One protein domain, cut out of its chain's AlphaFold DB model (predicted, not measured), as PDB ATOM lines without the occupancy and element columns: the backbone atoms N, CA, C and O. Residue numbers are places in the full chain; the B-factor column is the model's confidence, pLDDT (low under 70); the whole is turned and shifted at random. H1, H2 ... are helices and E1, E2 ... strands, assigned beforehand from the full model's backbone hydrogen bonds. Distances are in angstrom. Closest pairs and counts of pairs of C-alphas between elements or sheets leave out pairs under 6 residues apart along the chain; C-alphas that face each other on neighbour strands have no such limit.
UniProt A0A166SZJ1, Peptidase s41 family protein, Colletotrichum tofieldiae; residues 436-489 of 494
ATOM      1  N   LEU A 436      53.223 -27.423 -31.675       91.81
ATOM      2  CA  LEU A 436      51.858 -27.951 -31.693       91.81
ATOM      3  C   LEU A 436      50.840 -26.940 -31.143       91.81
ATOM      4  O   LEU A 436      49.801 -26.752 -31.771       91.81
ATOM      5  N   LEU A 437      51.148 -26.227 -30.051       91.94
ATOM      6  CA  LEU A 437      50.299 -25.136 -29.560       91.94
ATOM      7  C   LEU A 437      50.163 -24.033 -30.616       91.94
ATOM      8  O   LEU A 437      49.050 -23.597 -30.913       91.94
ATOM      9  N   ASN A 438      51.278 -23.638 -31.243       92.38
ATOM     10  CA  ASN A 438      51.252 -22.638 -32.310       92.38
ATOM     11  C   ASN A 438      50.395 -23.078 -33.499       92.38
ATOM     12  O   ASN A 438      49.630 -22.287 -34.050       92.38
ATOM     13  N   TRP A 439      50.523 -24.346 -33.897       92.38
ATOM     14  CA  TRP A 439      49.741 -24.912 -34.988       92.38
ATOM     15  C   TRP A 439      48.243 -24.866 -34.681       92.38
ATOM     16  O   TRP A 439      47.483 -24.401 -35.530       92.38
ATOM     17  N   VAL A 440      47.826 -25.265 -33.470       89.75
ATOM     18  CA  VAL A 440      46.418 -25.208 -33.040       89.75
ATOM     19  C   VAL A 440      45.890 -23.776 -33.116       89.75
ATOM     20  O   VAL A 440      44.921 -23.527 -33.833       89.75
ATOM     21  N   GLY A 441      46.543 -22.822 -32.447       89.12
ATOM     22  CA  GLY A 441      46.066 -21.438 -32.422       89.12
ATOM     23  C   GLY A 441      46.073 -20.768 -33.800       89.12
ATOM     24  O   GLY A 441      45.111 -20.093 -34.169       89.12
ATOM     25  N   THR A 442      47.091 -21.037 -34.626       89.38
ATOM     26  CA  THR A 442      47.157 -20.539 -36.012       89.38
ATOM     27  C   THR A 442      46.039 -21.117 -36.880       89.38
ATOM     28  O   THR A 442      45.448 -20.395 -37.683       89.38
ATOM     29  N   MET A 443      45.746 -22.415 -36.757       91.19
ATOM     30  CA  MET A 443      44.678 -23.058 -37.525       91.19
ATOM     31  C   MET A 443      43.301 -22.537 -37.128       91.19
ATOM     32  O   MET A 443      42.504 -22.234 -38.011       91.19
ATOM     33  N   LEU A 444      43.043 -22.369 -35.829       87.62
ATOM     34  CA  LEU A 444      41.786 -21.798 -35.341       87.62
ATOM     35  C   LEU A 444      41.612 -20.351 -35.816       87.62
ATOM     36  O   LEU A 444      40.543 -20.000 -36.311       87.62
ATOM     37  N   GLY A 445      42.680 -19.548 -35.783       83.12
ATOM     38  CA  GLY A 445      42.668 -18.200 -36.353       83.12
ATOM     39  C   GLY A 445      42.350 -18.181 -37.855       83.12
ATOM     40  O   GLY A 445      41.589 -17.335 -38.306       83.12
ATOM     41  N   LYS A 446      42.864 -19.145 -38.637       87.62
ATOM     42  CA  LYS A 446      42.525 -19.301 -40.070       87.62
ATOM     43  C   LYS A 446      41.083 -19.748 -40.322       87.62
ATOM     44  O   LYS A 446      40.604 -19.612 -41.442       87.62
ATOM     45  N   MET A 447      40.427 -20.324 -39.319       89.56
ATOM     46  CA  MET A 447      39.022 -20.730 -39.367       89.56
ATOM     47  C   MET A 447      38.083 -19.625 -38.852       89.56
ATOM     48  O   MET A 447      36.933 -19.920 -38.536       89.56
ATOM     49  N   ASP A 448      38.571 -18.383 -38.737       86.19
ATOM     50  CA  ASP A 448      37.850 -17.226 -38.185       86.19
ATOM     51  C   ASP A 448      37.311 -17.454 -36.760       86.19
ATOM     52  O   ASP A 448      36.330 -16.837 -36.336       86.19
ATOM     53  N   ALA A 449      37.952 -18.339 -35.989       85.88
ATOM     54  CA  ALA A 449      37.594 -18.519 -34.595       85.88
ATOM     55  C   ALA A 449      38.039 -17.309 -33.760       85.88
ATOM     56  O   ALA A 449      39.186 -16.865 -33.846       85.88
ATOM     57  N   ASP A 450      37.152 -16.808 -32.895       85.56
ATOM     58  CA  ASP A 450      37.513 -15.749 -31.956       85.56
ATOM     59  C   ASP A 450      38.294 -16.329 -30.771       85.56
ATOM     60  O   ASP A 450      37.732 -16.786 -29.772       85.56
ATOM     61  N   ILE A 451      39.618 -16.272 -30.883       80.88
ATOM     62  CA  ILE A 451      40.582 -16.747 -29.882       80.88
ATOM     63  C   ILE A 451      40.359 -16.089 -28.505       80.88
ATOM     64  O   ILE A 451      40.699 -16.678 -27.479       80.88
ATOM     65  N   LYS A 452      39.726 -14.907 -28.445       80.94
ATOM     66  CA  LYS A 452      39.393 -14.214 -27.183       80.94
ATOM     67  C   LYS A 452      38.245 -14.883 -26.434       80.94
ATOM     68  O   LYS A 452      38.072 -14.670 -25.239       80.94
ATOM     69  N   THR A 453      37.444 -15.680 -27.131       81.62
ATOM     70  CA  THR A 453      36.340 -16.457 -26.550       81.62
ATOM     71  C   THR A 453      36.729 -17.905 -26.274       81.62
ATOM     72  O   THR A 453      35.989 -18.627 -25.613       81.62
ATOM     73  N   MET A 454      37.904 -18.327 -26.743       80.00
ATOM     74  CA  MET A 454      38.398 -19.684 -26.562       80.00
ATOM     75  C   MET A 454      39.068 -19.873 -25.198       80.00
ATOM     76  O   MET A 454      39.734 -18.959 -24.701       80.00
ATOM     77  N   PRO A 455      38.915 -21.061 -24.589       76.19
ATOM     78  CA  PRO A 455      39.494 -21.346 -23.288       76.19
ATOM     79  C   PRO A 455      41.020 -21.384 -23.359       76.19
ATOM     80  O   PRO A 455      41.617 -21.867 -24.320       76.19
ATOM     81  N   TYR A 456      41.659 -20.922 -22.294       70.19
ATOM     82  CA  TYR A 456      43.083 -21.132 -22.065       70.19
ATOM     83  C   TYR A 456      43.430 -22.640 -22.022       70.19
ATOM     84  O   TYR A 456      42.640 -23.412 -21.474       70.19
ATOM     85  N   PRO A 457      44.581 -23.095 -22.566       72.56
ATOM     86  CA  PRO A 457      45.655 -22.319 -23.202       72.56
ATOM     87  C   PRO A 457      45.508 -22.125 -24.723       72.56
ATOM     88  O   PRO A 457      46.410 -21.584 -25.356       72.56
ATOM     89  N   VAL A 458      44.401 -22.570 -25.330       75.12
ATOM     90  CA  VAL A 458      44.160 -22.446 -26.785       75.12
ATOM     91  C   VAL A 458      43.530 -21.104 -27.187       75.12
ATOM     92  O   VAL A 458      43.396 -20.813 -28.373       75.12
ATOM     93  N   GLY A 459      43.188 -20.274 -26.204       75.69
ATOM     94  CA  GLY A 459      42.742 -18.897 -26.350       75.69
ATOM     95  C   GLY A 459      42.950 -18.082 -25.079       75.69
ATOM     96  O   GLY A 459      43.562 -18.547 -24.117       75.69
ATOM     97  N   SER A 460      42.452 -16.850 -25.084       77.38
ATOM     98  CA  SER A 460      42.663 -15.872 -24.009       77.38
ATOM     99  C   SER A 460      41.386 -15.512 -23.249       77.38
ATOM    100  O   SER A 460      41.339 -14.479 -22.582       77.38
ATOM    101  N   SER A 461      40.340 -16.342 -23.324       81.31
ATOM    102  CA  SER A 461      39.088 -16.065 -22.616       81.31
ATOM    103  C   SER A 461      39.316 -15.937 -21.114       81.31
ATOM    104  O   SER A 461      39.808 -16.861 -20.466       81.31
ATOM    105  N   GLY A 462      38.965 -14.767 -20.576       76.75
ATOM    106  CA  GLY A 462      39.165 -14.440 -19.167       76.75
ATOM    107  C   GLY A 462      40.604 -14.090 -18.786       76.75
ATOM    108  O   GLY A 462      40.884 -14.034 -17.597       76.75
ATOM    109  N   PHE A 463      41.499 -13.854 -19.755       85.12
ATOM    110  CA  PHE A 463      42.888 -13.465 -19.507       85.12
ATOM    111  C   PHE A 463      43.280 -12.190 -20.262       85.12
ATOM    112  O   PHE A 463      42.940 -11.980 -21.428       85.12
ATOM    113  N   LEU A 464      44.056 -11.354 -19.585       88.50
ATOM    114  CA  LEU A 464      44.619 -10.098 -20.063       88.50
ATOM    115  C   LEU A 464      46.137 -10.211 -20.218       88.50
ATOM    116  O   LEU A 464      46.777 -11.061 -19.600       88.50
ATOM    117  N   ASP A 465      46.725  -9.322 -21.013       89.69
ATOM    118  CA  ASP A 465      48.176  -9.187 -21.130       89.69
ATOM    119  C   ASP A 465      48.809  -8.579 -19.862       89.69
ATOM    120  O   ASP A 465      48.120  -8.170 -18.920       89.69
ATOM    121  N   LYS A 466      50.144  -8.466 -19.840       88.75
ATOM    122  CA  LYS A 466      50.911  -7.854 -18.732       88.75
ATOM    123  C   LYS A 466      50.464  -6.441 -18.331       88.75
ATOM    124  O   LYS A 466      50.670  -6.065 -17.176       88.75
ATOM    125  N   ASP A 467      49.877  -5.684 -19.257       89.00
ATOM    126  CA  ASP A 467      49.448  -4.293 -19.087       89.00
ATOM    127  C   ASP A 467      47.932  -4.200 -18.805       89.00
ATOM    128  O   ASP A 467      47.359  -3.106 -18.801       89.00
ATOM    129  N   SER A 468      47.293  -5.346 -18.532       87.25
ATOM    130  CA  SER A 468      45.857  -5.500 -18.275       87.25
ATOM    131  C   SER A 468      44.982  -5.098 -19.469       87.25
ATOM    132  O   SER A 468      43.912  -4.508 -19.295       87.25
ATOM    133  N   LYS A 469      45.434  -5.397 -20.690       89.62
ATOM    134  CA  LYS A 469      44.676  -5.197 -21.931       89.62
ATOM    135  C   LYS A 469      44.295  -6.535 -22.553       89.62
ATOM    136  O   LYS A 469      44.949  -7.551 -22.346       89.62
ATOM    137  N   ASN A 470      43.227  -6.520 -23.343       88.75
ATOM    138  CA  ASN A 470      42.842  -7.682 -24.137       88.75
ATOM    139  C   ASN A 470      43.883  -7.948 -25.227       88.75
ATOM    140  O   ASN A 470      44.318  -7.021 -25.914       88.75
ATOM    141  N   PHE A 471      44.183  -9.224 -25.453       88.56
ATOM    142  CA  PHE A 471      44.914  -9.668 -26.636       88.56
ATOM    143  C   PHE A 471      44.133  -9.331 -27.914       88.56
ATOM    144  O   PHE A 471      42.898  -9.384 -27.945       88.56
ATOM    145  N   THR A 472      44.839  -8.961 -28.982       88.12
ATOM    146  CA  THR A 472      44.218  -8.597 -30.265       88.12
ATOM    147  C   THR A 472      43.939  -9.817 -31.129       88.12
ATOM    148  O   THR A 472      42.885  -9.870 -31.764       88.12
ATOM    149  N   ASP A 473      44.850 -10.788 -31.100       85.44
ATOM    150  CA  ASP A 473      44.902 -11.978 -31.953       85.44
ATOM    151  C   ASP A 473      45.826 -13.060 -31.344       85.44
ATOM    152  O   ASP A 473      46.447 -12.848 -30.296       85.44
ATOM    153  N   TRP A 474      45.941 -14.218 -32.011       88.81
ATOM    154  CA  TRP A 474      46.816 -15.322 -31.586       88.81
ATOM    155  C   TRP A 474      48.272 -14.890 -31.405       88.81
ATOM    156  O   TRP A 474      48.906 -15.295 -30.438       88.81
ATOM    157  N   SER A 475      48.799 -14.054 -32.303       89.19
ATOM    158  CA  SER A 475      50.200 -13.620 -32.273       89.19
ATOM    159  C   SER A 475      50.492 -12.802 -31.015       89.19
ATOM    160  O   SER A 475      51.492 -13.026 -30.331       89.19
ATOM    161  N   SER A 476      49.565 -11.911 -30.645       88.69
ATOM    162  CA  SER A 476      49.677 -11.121 -29.416       88.69
ATOM    163  C   SER A 476      49.673 -11.980 -28.143       88.69
ATOM    164  O   SER A 476      50.303 -11.596 -27.160       88.69
ATOM    165  N   PHE A 477      49.013 -13.143 -28.159       89.00
ATOM    166  CA  PHE A 477      49.001 -14.100 -27.049       89.00
ATOM    167  C   PHE A 477      50.239 -15.011 -27.059       89.00
ATOM    168  O   PHE A 477      50.939 -15.129 -26.053       89.00
ATOM    169  N   TYR A 478      50.538 -15.632 -28.201       90.44
ATOM    170  CA  TYR A 478      51.535 -16.695 -28.320       90.44
ATOM    171  C   TYR A 478      52.977 -16.213 -28.130       90.44
ATOM    172  O   TYR A 478      53.801 -16.997 -27.676       90.44
ATOM    173  N   GLY A 479      53.311 -14.959 -28.455       79.19
ATOM    174  CA  GLY A 479      54.718 -14.546 -28.500       79.19
ATOM    175  C   GLY A 479      55.480 -15.421 -29.517       79.19
ATOM    176  O   GLY A 479      55.006 -15.545 -30.641       79.19
ATOM    177  N   PRO A 480      56.604 -16.067 -29.204       89.19
ATOM    178  CA  PRO A 480      57.035 -16.365 -27.855       89.19
ATOM    179  C   PRO A 480      58.125 -15.425 -27.350       89.19
ATOM    180  O   PRO A 480      58.841 -14.773 -28.109       89.19
ATOM    181  N   GLU A 481      58.273 -15.407 -26.033       90.62
ATOM    182  CA  GLU A 481      59.461 -14.911 -25.358       90.62
ATOM    183  C   GLU A 481      60.379 -16.090 -25.032       90.62
ATOM    184  O   GLU A 481      59.939 -17.100 -24.479       90.62
ATOM    185  N   LYS A 482      61.666 -15.954 -25.357       91.25
ATOM    186  CA  LYS A 482      62.678 -16.939 -24.984       91.25
ATOM    187  C   LYS A 482      63.123 -16.705 -23.541       91.25
ATOM    188  O   LYS A 482      63.570 -15.604 -23.212       91.25
ATOM    189  N   ILE A 483      63.022 -17.737 -22.710       86.12
ATOM    190  CA  ILE A 483      63.479 -17.740 -21.318       86.12
ATOM    191  C   ILE A 483      64.394 -18.951 -21.168       86.12
ATOM    192  O   ILE A 483      63.956 -20.088 -21.326       86.12
ATOM    193  N   ASP A 484      65.673 -18.687 -20.907       84.44
ATOM    194  CA  ASP A 484      66.735 -19.692 -20.906       84.44
ATOM    195  C   ASP A 484      66.764 -20.505 -22.219       84.44
ATOM    196  O   ASP A 484      66.994 -19.943 -23.299       84.44
ATOM    197  N   GLU A 485      66.557 -21.819 -22.142       85.31
ATOM    198  CA  GLU A 485      66.571 -22.728 -23.294       85.31
ATOM    199  C   GLU A 485      65.185 -22.930 -23.931       85.31
ATOM    200  O   GLU A 485      65.106 -23.453 -25.043       85.31
ATOM    201  N   ASP A 486      64.114 -22.454 -23.286       89.75
ATOM    202  CA  ASP A 486      62.725 -22.655 -23.703       89.75
ATOM    203  C   ASP A 486      62.065 -21.385 -24.258       89.75
ATOM    204  O   ASP A 486      62.507 -20.248 -24.069       89.75
ATOM    205  N   GLU A 487      60.941 -21.598 -24.934       94.19
ATOM    206  CA  GLU A 487      60.041 -20.554 -25.405       94.19
ATOM    207  C   GLU A 487      58.747 -20.575 -24.589       94.19
ATOM    208  O   GLU A 487      58.208 -21.635 -24.265       94.19
ATOM    209  N   TYR A 488      58.213 -19.395 -24.282       93.50
ATOM    210  CA  TYR A 488      56.973 -19.231 -23.528       93.50
ATOM    211  C   TYR A 488      56.062 -18.205 -24.189       93.50
ATOM    212  O   TYR A 488      56.528 -17.281 -24.854       93.50
ATOM    213  N   THR A 489      54.754 -18.332 -23.971       93.00
ATOM    214  CA  THR A 489      53.786 -17.325 -24.413       93.00
ATOM    215  C   THR A 489      54.059 -15.975 -23.774       93.00
ATOM    216  O   THR A 489      54.720 -15.897 -22.733       93.00
TER     217      THR A 489
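AT A GLANCE: This is residues 436 to 489 of the 494 residues of the protein "Peptidase s41 family protein" of Colletotrichum tofieldiae (UniProt A0A166SZJ1). Helix H1 touches short helix H2, the hairpin of strands E1 and E2 makes one end, and a long loop, residues 447 to 473, winds from H1 to H2. The printed part has 54 residues, under half in named elements, ordered H1, H2, E1, E2, class mixed. It is compact, radius of gyration of the C-alphas 11.1 A, spanning 33 by 26 by 15 A.

HOW THE PARTS SIT: H1, residues 436 to 446, touches H2, residues 474 to 478, the closest C-alphas being those of Gly 441 and Trp 474, 6.2 A. Every O i to N i+4 pair in both is within hydrogen-bond range. E1, residues 481 to 483, and E2, residues 486 to 488, form an antiparallel hairpin; N 481 and O 488 are within hydrogen-bond range at 2.8 A. H1 is apart from both strands.

IN THESE COORDINATES: H1 runs 15.2 A from C-alpha 436 at (51.858, -27.951, -31.693); C-alpha 488 at (56.973, -19.231, -23.528) ends E2.

THE WHOLE: The printed part has no cut; the H1 to H2 link, 27 residues, is long. No printed residue is under 70 in pLDDT.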